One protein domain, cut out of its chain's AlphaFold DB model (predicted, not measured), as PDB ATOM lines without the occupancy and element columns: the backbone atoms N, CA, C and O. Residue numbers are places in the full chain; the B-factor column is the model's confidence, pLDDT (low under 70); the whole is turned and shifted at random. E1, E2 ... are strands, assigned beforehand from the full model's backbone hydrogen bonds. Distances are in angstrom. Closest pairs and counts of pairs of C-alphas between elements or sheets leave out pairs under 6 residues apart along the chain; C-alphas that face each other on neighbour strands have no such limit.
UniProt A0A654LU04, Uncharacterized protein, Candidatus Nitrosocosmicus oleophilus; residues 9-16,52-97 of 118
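What this domain is: This is residues 9 to 16 and 52 to 97 of the 118 residues of an uncharacterized protein of Candidatus Nitrosocosmicus oleophilus (UniProt A0A654LU04). Two small pieces of strand structure meet end to end at a corner, as the two arms of an open V: one arm is a three-stranded sheet of E1, E4 and E3, and the other is a two-stranded ribbon of E2 and E5. The chain passes from the ribbon to the sheet where E2 runs on into E3, and it passes back from E4 to E5 through residues 79 to 86, a loop at the corner. The printed part has 54 residues, with no named helix and five named strands in the order E1, E2, E3, E4, E5; its class is all strand. The larger sheet has the order E1, E4, E3 and is mixed, while E2 and E5 are antiparallel. The whole is flat, with spans of 50 by 28 by 12 A, and only just extended, close to loose, with a radius of gyration of the C-alphas of 15.1 A.

How they stand to each other: E1, residues 10 to 14, is an edge strand of the three-stranded sheet. Its neighbour is E4, residues 73 to 78, which is parallel to it at 24 degrees between their directions. The C-alphas of Lys 10 and Gln 73 face each other at 4.7 A, and N 14 and O 76 are within hydrogen-bond range at 2.8 A, as are N 74 and O 10 at 2.9 A. After the cut comes E2, residues 55 to 62, which bends by 56 degrees at residue 58. E1 and E2 are apart. The neighbour of E2 is E5, residues 87 to 93, antiparallel to it at 157 degrees; the C-alphas of Phe 55 and Pro 93 face each other at 4.3 A. Across this pair, N 56 and O 92 are 2.8 A apart and N 88 and O 61 are 2.9 A apart, both within hydrogen-bond range. E2 runs on into E3, residues 64 to 69, across a break of one residue, at 59 degrees, and the two meet only through their link. E3 is the other edge strand of the larger sheet, and E4 is its inner strand. E3 and E4 form a hairpin, antiparallel at 164 degrees, in which N 65 and O 77, and N 77 and O 66, are within hydrogen-bond range at 2.8 A each. The closest C-alphas of E2 and E4 are those of Leu 62 and Val 78, 6.8 A apart, and this is the 1 pair of C-alphas within 8 A between the two strands. The closest C-alphas of E4 and E5 are those of Val 78 and Ile 87, 7.7 A apart. E5 is apart from E1 and from E3.

Where its parts are: E1 begins at C-alpha 10, at (212.742, 124.952, 145.030), and measures 12.7 A from first to last C-alpha. E2, from Phe 55 to Leu 62, is the longest strand by residues and measures 19.5 A; its C-alpha 62 is at (214.753, 129.855, 161.939). E3, from Val 64 to Asn 69, measures 13.4 A, and E4, from Gln 73 to Val 78, measures 15.8 A. E5, from Ile 87 to Pro 93, measures 19.3 A and ends at C-alpha 93, at (200.652, 142.744, 171.212).

The domain as a whole: The two C-alphas farthest apart are those of Ser 71 and Asp 97, 50.0 A. Residues 17 to 51 are not printed, and C-alphas 16 and 52 are 26.2 A apart across this cut, which lies in the link from E1 to E2. Of the links that are printed whole, E2 to E3 and E3 to E4 are tight, E4 to E5 is short with 8 residues, and none is long. The mean pLDDT of the printed part is 83.2, and it is under 70 at residues 80 to 85 and 96 to 97.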
ATOM      1  N   LYS A   9     214.897 127.404 141.615       76.25
ATOM      2  CA  LYS A   9     215.250 126.249 142.432       76.25
ATOM      3  C   LYS A   9     214.365 126.212 143.676       76.25
ATOM      4  O   LYS A   9     214.301 127.193 144.417       76.25
ATOM      5  N   LYS A  10     213.681 125.091 143.910       89.25
ATOM      6  CA  LYS A  10     212.742 124.952 145.030       89.25
ATOM      7  C   LYS A  10     213.500 124.966 146.360       89.25
ATOM      8  O   LYS A  10     214.450 124.205 146.526       89.25
ATOM      9  N   ILE A  11     213.053 125.776 147.316       89.12
ATOM     10  CA  ILE A  11     213.544 125.738 148.701       89.12
ATOM     11  C   ILE A  11     212.574 124.900 149.536       89.12
ATOM     12  O   ILE A  11     211.359 125.079 149.447       89.12
ATOM     13  N   GLN A  12     213.101 123.964 150.325       90.12
ATOM     14  CA  GLN A  12     212.326 123.136 151.248       90.12
ATOM     15  C   GLN A  12     212.878 123.264 152.664       90.12
ATOM     16  O   GLN A  12     214.081 123.124 152.871       90.12
ATOM     17  N   LEU A  13     211.990 123.480 153.632       87.00
ATOM     18  CA  LEU A  13     212.310 123.366 155.053       87.00
ATOM     19  C   LEU A  13     212.087 121.920 155.496       87.00
ATOM     20  O   LEU A  13     211.048 121.332 155.196       87.00
ATOM     21  N   VAL A  14     213.064 121.347 156.189       86.31
ATOM     22  CA  VAL A  14     213.018 119.973 156.693       86.31
ATOM     23  C   VAL A  14     213.225 120.007 158.198       86.31
ATOM     24  O   VAL A  14     214.275 120.434 158.667       86.31
ATOM     25  N   PHE A  15     212.235 119.516 158.937       83.50
ATOM     26  CA  PHE A  15     212.290 119.362 160.388       83.50
ATOM     27  C   PHE A  15     212.593 117.896 160.706       83.50
ATOM     28  O   PHE A  15     211.740 117.038 160.443       83.50
ATOM     29  N   PRO A  16     213.800 117.565 161.196       76.38
ATOM     30  CA  PRO A  16     214.125 116.203 161.589       76.38
ATOM     31  C   PRO A  16     213.193 115.764 162.715       76.38
ATOM     32  O   PRO A  16     213.103 116.430 163.741       76.38
ATOM     33  N   PHE A  52     196.841 133.796 172.523       89.00
ATOM     34  CA  PHE A  52     197.618 134.048 171.300       89.00
ATOM     35  C   PHE A  52     196.920 135.018 170.333       89.00
ATOM     36  O   PHE A  52     197.602 135.775 169.636       89.00
ATOM     37  N   GLU A  53     195.584 135.069 170.309       90.69
ATOM     38  CA  GLU A  53     194.835 136.001 169.454       90.69
ATOM     39  C   GLU A  53     195.137 137.474 169.756       90.69
ATOM     40  O   GLU A  53     195.047 138.319 168.858       90.69
ATOM     41  N   GLY A  54     195.554 137.793 170.985       90.12
ATOM     42  CA  GLY A  54     195.967 139.135 171.392       90.12
ATOM     43  C   GLY A  54     197.268 139.622 170.748       90.12
ATOM     44  O   GLY A  54     197.610 140.799 170.882       90.12
ATOM     45  N   PHE A  55     197.988 138.758 170.031       93.19
ATOM     46  CA  PHE A  55     199.296 139.054 169.462       93.19
ATOM     47  C   PHE A  55     199.305 138.941 167.935       93.19
ATOM     48  O   PHE A  55     198.556 138.184 167.320       93.19
ATOM     49  N   ARG A  56     200.184 139.716 167.303       92.19
ATOM     50  CA  ARG A  56     200.637 139.516 165.924       92.19
ATOM     51  C   ARG A  56     202.045 138.938 165.948       92.19
ATOM     52  O   ARG A  56     202.840 139.271 166.826       92.19
ATOM     53  N   VAL A  57     202.364 138.112 164.959       90.25
ATOM     54  CA  VAL A  57     203.742 137.665 164.740       90.25
ATOM     55  C   VAL A  57     204.539 138.849 164.195       90.25
ATOM     56  O   VAL A  57     204.193 139.402 163.154       90.25
ATOM     57  N   GLU A  58     205.572 139.264 164.921       92.31
ATOM     58  CA  GLU A  58     206.497 140.324 164.512       92.31
ATOM     59  C   GLU A  58     207.647 139.751 163.686       92.31
ATOM     60  O   GLU A  58     207.969 140.281 162.623       92.31
ATOM     61  N   SER A  59     208.234 138.640 164.133       90.00
ATOM     62  CA  SER A  59     209.273 137.940 163.384       90.00
ATOM     63  C   SER A  59     209.198 136.429 163.573       90.00
ATOM     64  O   SER A  59     208.676 135.915 164.567       90.00
ATOM     65  N   ILE A  60     209.726 135.722 162.577       86.75
ATOM     66  CA  ILE A  60     209.964 134.284 162.617       86.75
ATOM     67  C   ILE A  60     211.464 134.092 162.423       86.75
ATOM     68  O   ILE A  60     212.014 134.458 161.385       86.75
ATOM     69  N   GLU A  61     212.120 133.530 163.428       85.88
ATOM     70  CA  GLU A  61     213.537 133.186 163.401       85.88
ATOM     71  C   GLU A  61     213.673 131.668 163.229       85.88
ATOM     72  O   GLU A  61     213.057 130.885 163.957       85.88
ATOM     73  N   LEU A  62     214.473 131.257 162.244       82.94
ATOM     74  CA  LEU A  62     214.753 129.855 161.939       82.94
ATOM     75  C   LEU A  62     216.234 129.576 162.170       82.94
ATOM     76  O   LEU A  62     217.090 130.240 161.582       82.94
ATOM     77  N   PHE A  63     216.533 128.555 162.968       83.38
ATOM     78  CA  PHE A  63     217.892 128.047 163.110       83.38
ATOM     79  C   PHE A  63     218.134 126.941 162.083       83.38
ATOM     80  O   PHE A  63     217.603 125.841 162.203       83.38
ATOM     81  N   VAL A  64     218.907 127.255 161.041       85.31
ATOM     82  CA  VAL A  64     219.276 126.287 160.001       85.31
ATOM     83  C   VAL A  64     220.514 125.519 160.454       85.31
ATOM     84  O   VAL A  64     221.614 126.066 160.469       85.31
ATOM     85  N   ASP A  65     220.338 124.246 160.793       83.69
ATOM     86  CA  ASP A  65     221.425 123.360 161.216       83.69
ATOM     87  C   ASP A  65     222.305 122.931 160.041       83.69
ATOM     88  O   ASP A  65     223.508 122.714 160.186       83.69
ATOM     89  N   SER A  66     221.697 122.745 158.866       87.12
ATOM     90  CA  SER A  66     222.394 122.250 157.682       87.12
ATOM     91  C   SER A  66     221.675 122.619 156.389       87.12
ATOM     92  O   SER A  66     220.462 122.838 156.363       87.12
ATOM     93  N   VAL A  67     222.429 122.651 155.293       89.94
ATOM     94  CA  VAL A  67     221.933 122.940 153.948       89.94
ATOM     95  C   VAL A  67     222.361 121.823 153.007       89.94
ATOM     96  O   VAL A  67     223.550 121.563 152.841       89.94
ATOM     97  N   ILE A  68     221.392 121.192 152.344       90.88
ATOM     98  CA  ILE A  68     221.636 120.201 151.292       90.88
ATOM     99  C   ILE A  68     221.230 120.812 149.957       90.88
ATOM    100  O   ILE A  68     220.075 121.187 149.752       90.88
ATOM    101  N   ASN A  69     222.186 120.901 149.037       91.94
ATOM    102  CA  ASN A  69     222.019 121.577 147.759       91.94
ATOM    103  C   ASN A  69     222.113 120.558 146.610       91.94
ATOM    104  O   ASN A  69     223.198 120.061 146.325       91.94
ATOM    105  N   SER A  70     221.000 120.249 145.945       87.62
ATOM    106  CA  SER A  70     220.955 119.372 144.759       87.62
ATOM    107  C   SER A  70     220.662 120.176 143.490       87.62
ATOM    108  O   SER A  70     220.502 121.388 143.558       87.62
ATOM    109  N   SER A  71     220.643 119.578 142.299       86.38
ATOM    110  CA  SER A  71     220.391 120.322 141.047       86.38
ATOM    111  C   SER A  71     218.971 120.904 140.962       86.38
ATOM    112  O   SER A  71     218.774 121.957 140.361       86.38
ATOM    113  N   ASP A  72     218.008 120.253 141.608       85.75
ATOM    114  CA  ASP A  72     216.570 120.527 141.582       85.75
ATOM    115  C   ASP A  72     216.068 121.352 142.782       85.75
ATOM    116  O   ASP A  72     215.105 122.113 142.656       85.75
ATOM    117  N   GLN A  73     216.713 121.236 143.949       90.44
ATOM    118  CA  GLN A  73     216.228 121.856 145.184       90.44
ATOM    119  C   GLN A  73     217.334 122.180 146.193       90.44
ATOM    120  O   GLN A  73     218.438 121.636 146.160       90.44
ATOM    121  N   THR A  74     217.005 123.075 147.118       92.25
ATOM    122  CA  THR A  74     217.786 123.361 148.319       92.25
ATOM    123  C   THR A  74     216.955 122.966 149.531       92.25
ATOM    124  O   THR A  74     215.860 123.490 149.728       92.25
ATOM    125  N   LYS A  75     217.460 122.042 150.346       90.62
ATOM    126  CA  LYS A  75     216.837 121.646 151.613       90.62
ATOM    127  C   LYS A  75     217.560 122.334 152.763       90.62
ATOM    128  O   LYS A  75     218.774 122.190 152.888       90.62
ATOM    129  N   LEU A  76     216.815 123.059 153.588       89.81
ATOM    130  CA  LEU A  76     217.289 123.661 154.829       89.81
ATOM    131  C   LEU A  76     216.806 122.779 155.978       89.81
ATOM    132  O   LEU A  76     215.600 122.624 156.173       89.81
ATOM    133  N   ILE A  77     217.738 122.167 156.696       87.50
ATOM    134  CA  ILE A  77     217.441 121.368 157.881       87.50
ATOM    135  C   ILE A  77     217.326 122.321 159.072       87.50
ATOM    136  O   ILE A  77     218.239 123.115 159.287       87.50
ATOM    137  N   VAL A  78     216.213 122.265 159.803       86.12
ATOM    138  CA  VAL A  78     215.887 123.185 160.907       86.12
ATOM    139  C   VAL A  78     215.488 122.395 162.153       86.12
ATOM    140  O   VAL A  78     214.663 121.486 162.065       86.12
ATOM    141  N   GLY A  79     216.012 122.779 163.318       73.88
ATOM    142  CA  GLY A  79     215.647 122.205 164.618       73.88
ATOM    143  C   GLY A  79     216.176 120.791 164.882       73.88
ATOM    144  O   GLY A  79     215.576 120.053 165.657       73.88
ATOM    145  N   GLY A  80     217.265 120.391 164.225       64.19
ATOM    146  CA  GLY A  80     217.916 119.090 164.381       64.19
ATOM    147  C   GLY A  80     218.882 118.988 165.565       64.19
ATOM    148  O   GLY A  80     219.287 117.881 165.918       64.19
ATOM    149  N   ARG A  81     219.261 120.110 166.183       64.38
ATOM    150  CA  ARG A  81     220.155 120.153 167.346       64.38
ATOM    151  C   ARG A  81     219.376 120.295 168.656       64.38
ATOM    152  O   ARG A  81     218.533 121.173 168.787       64.38
ATOM    153  N   GLN A  82     219.676 119.445 169.644       60.94
ATOM    154  CA  GLN A  82     219.000 119.439 170.954       60.94
ATOM    155  C   GLN A  82     219.185 120.746 171.746       60.94
ATOM    156  O   GLN A  82     218.325 121.105 172.549       60.94
ATOM    157  N   ASP A  83     220.285 121.464 171.519       63.41
ATOM    158  CA  ASP A  83     220.651 122.714 172.189       63.41
ATOM    159  C   ASP A  83     220.226 123.977 171.416       63.41
ATOM    160  O   ASP A  83     220.207 125.069 171.986       63.41
ATOM    161  N   GLN A  84     219.834 123.847 170.142       60.03
ATOM    162  CA  GLN A  84     219.417 124.962 169.287       60.03
ATOM    163  C   GLN A  84     217.949 124.790 168.887       60.03
ATOM    164  O   GLN A  84     217.573 123.998 168.026       60.03
ATOM    165  N   LYS A  85     217.087 125.535 169.584       61.53
ATOM    166  CA  LYS A  85     215.633 125.384 169.509       61.53
ATOM    167  C   LYS A  85     215.070 125.919 168.186       61.53
ATOM    168  O   LYS A  85     214.793 127.107 168.074       61.53
ATOM    169  N   GLY A  86     214.839 125.003 167.245       70.50
ATOM    170  CA  GLY A  86     213.815 125.037 166.189       70.50
ATOM    171  C   GLY A  86     213.401 126.404 165.620       70.50
ATOM    172  O   GLY A  86     214.225 127.167 165.123       70.50
ATOM    173  N   ILE A  87     212.086 126.653 165.609       78.31
ATOM    174  CA  ILE A  87     211.477 127.910 165.154       78.31
ATOM    175  C   ILE A  87     211.192 128.776 166.375       78.31
ATOM    176  O   ILE A  87     210.554 128.317 167.324       78.31
ATOM    177  N   LYS A  88     211.598 130.041 166.323       83.69
ATOM    178  CA  LYS A  88     211.238 131.040 167.323       83.69
ATOM    179  C   LYS A  88     210.308 132.071 166.699       83.69
ATOM    180  O   LYS A  88     210.612 132.653 165.663       83.69
ATOM    181  N   PHE A  89     209.180 132.302 167.358       84.75
ATOM    182  CA  PHE A  89     208.235 133.354 167.004       84.75
ATOM    183  C   PHE A  89     208.412 134.510 167.981       84.75
ATOM    184  O   PHE A  89     208.341 134.309 169.194       84.75
ATOM    185  N   LEU A  90     208.635 135.714 167.462       88.88
ATOM    186  CA  LEU A  90     208.516 136.929 168.255       88.88
ATOM    187  C   LEU A  90     207.091 137.447 168.109       88.88
ATOM    188  O   LEU A  90     206.626 137.716 166.999       88.88
ATOM    189  N   LEU A  91     206.395 137.556 169.232       91.81
ATOM    190  CA  LEU A  91     205.029 138.047 169.282       91.81
ATOM    191  C   LEU A  91     205.010 139.479 169.784       91.81
ATOM    192  O   LEU A  91     205.662 139.818 170.771       91.81
ATOM    193  N   LYS A  92     204.196 140.300 169.132       92.81
ATOM    194  CA  LYS A  92     203.923 141.668 169.548       92.81
ATOM    195  C   LYS A  92     202.442 141.806 169.852       92.81
ATOM    196  O   LYS A  92     201.640 141.338 169.043       92.81
ATOM    197  N   PRO A  93     202.053 142.450 170.961       93.38
ATOM    198  CA  PRO A  93     200.652 142.744 171.212       93.38
ATOM    199  C   PRO A  93     200.035 143.440 169.996       93.38
ATOM    200  O   PRO A  93     200.651 144.322 169.385       93.38
ATOM    201  N   LYS A  94     198.830 143.022 169.614       91.94
ATOM    202  CA  LYS A  94     198.007 143.821 168.712       91.94
ATOM    203  C   LYS A  94     197.669 145.104 169.461       91.94
ATOM    204  O   LYS A  94     197.301 145.053 170.636       91.94
ATOM    205  N   ASP A  95     197.822 146.243 168.796       81.69
ATOM    206  CA  ASP A  95     197.350 147.508 169.339       81.69
ATOM    207  C   ASP A  95     195.831 147.373 169.502       81.69
ATOM    208  O   ASP A  95     195.089 147.382 168.525       81.69
ATOM    209  N   LYS A  96     195.365 147.150 170.737       64.88
ATOM    210  CA  LYS A  96     193.955 147.350 171.058       64.88
ATOM    211  C   LYS A  96     193.739 148.842 170.877       64.88
ATOM    212  O   LYS A  96     194.379 149.614 171.589       64.88
ATOM    213  N   ASP A  97     192.941 149.209 169.881       50.47
ATOM    214  CA  ASP A  97     192.583 150.580 169.533       50.47
ATOM    215  C   ASP A  97     192.668 151.523 170.742       50.47
ATOM    216  O   ASP A  97     191.872 151.447 171.682       50.47
TER     217      ASP A  97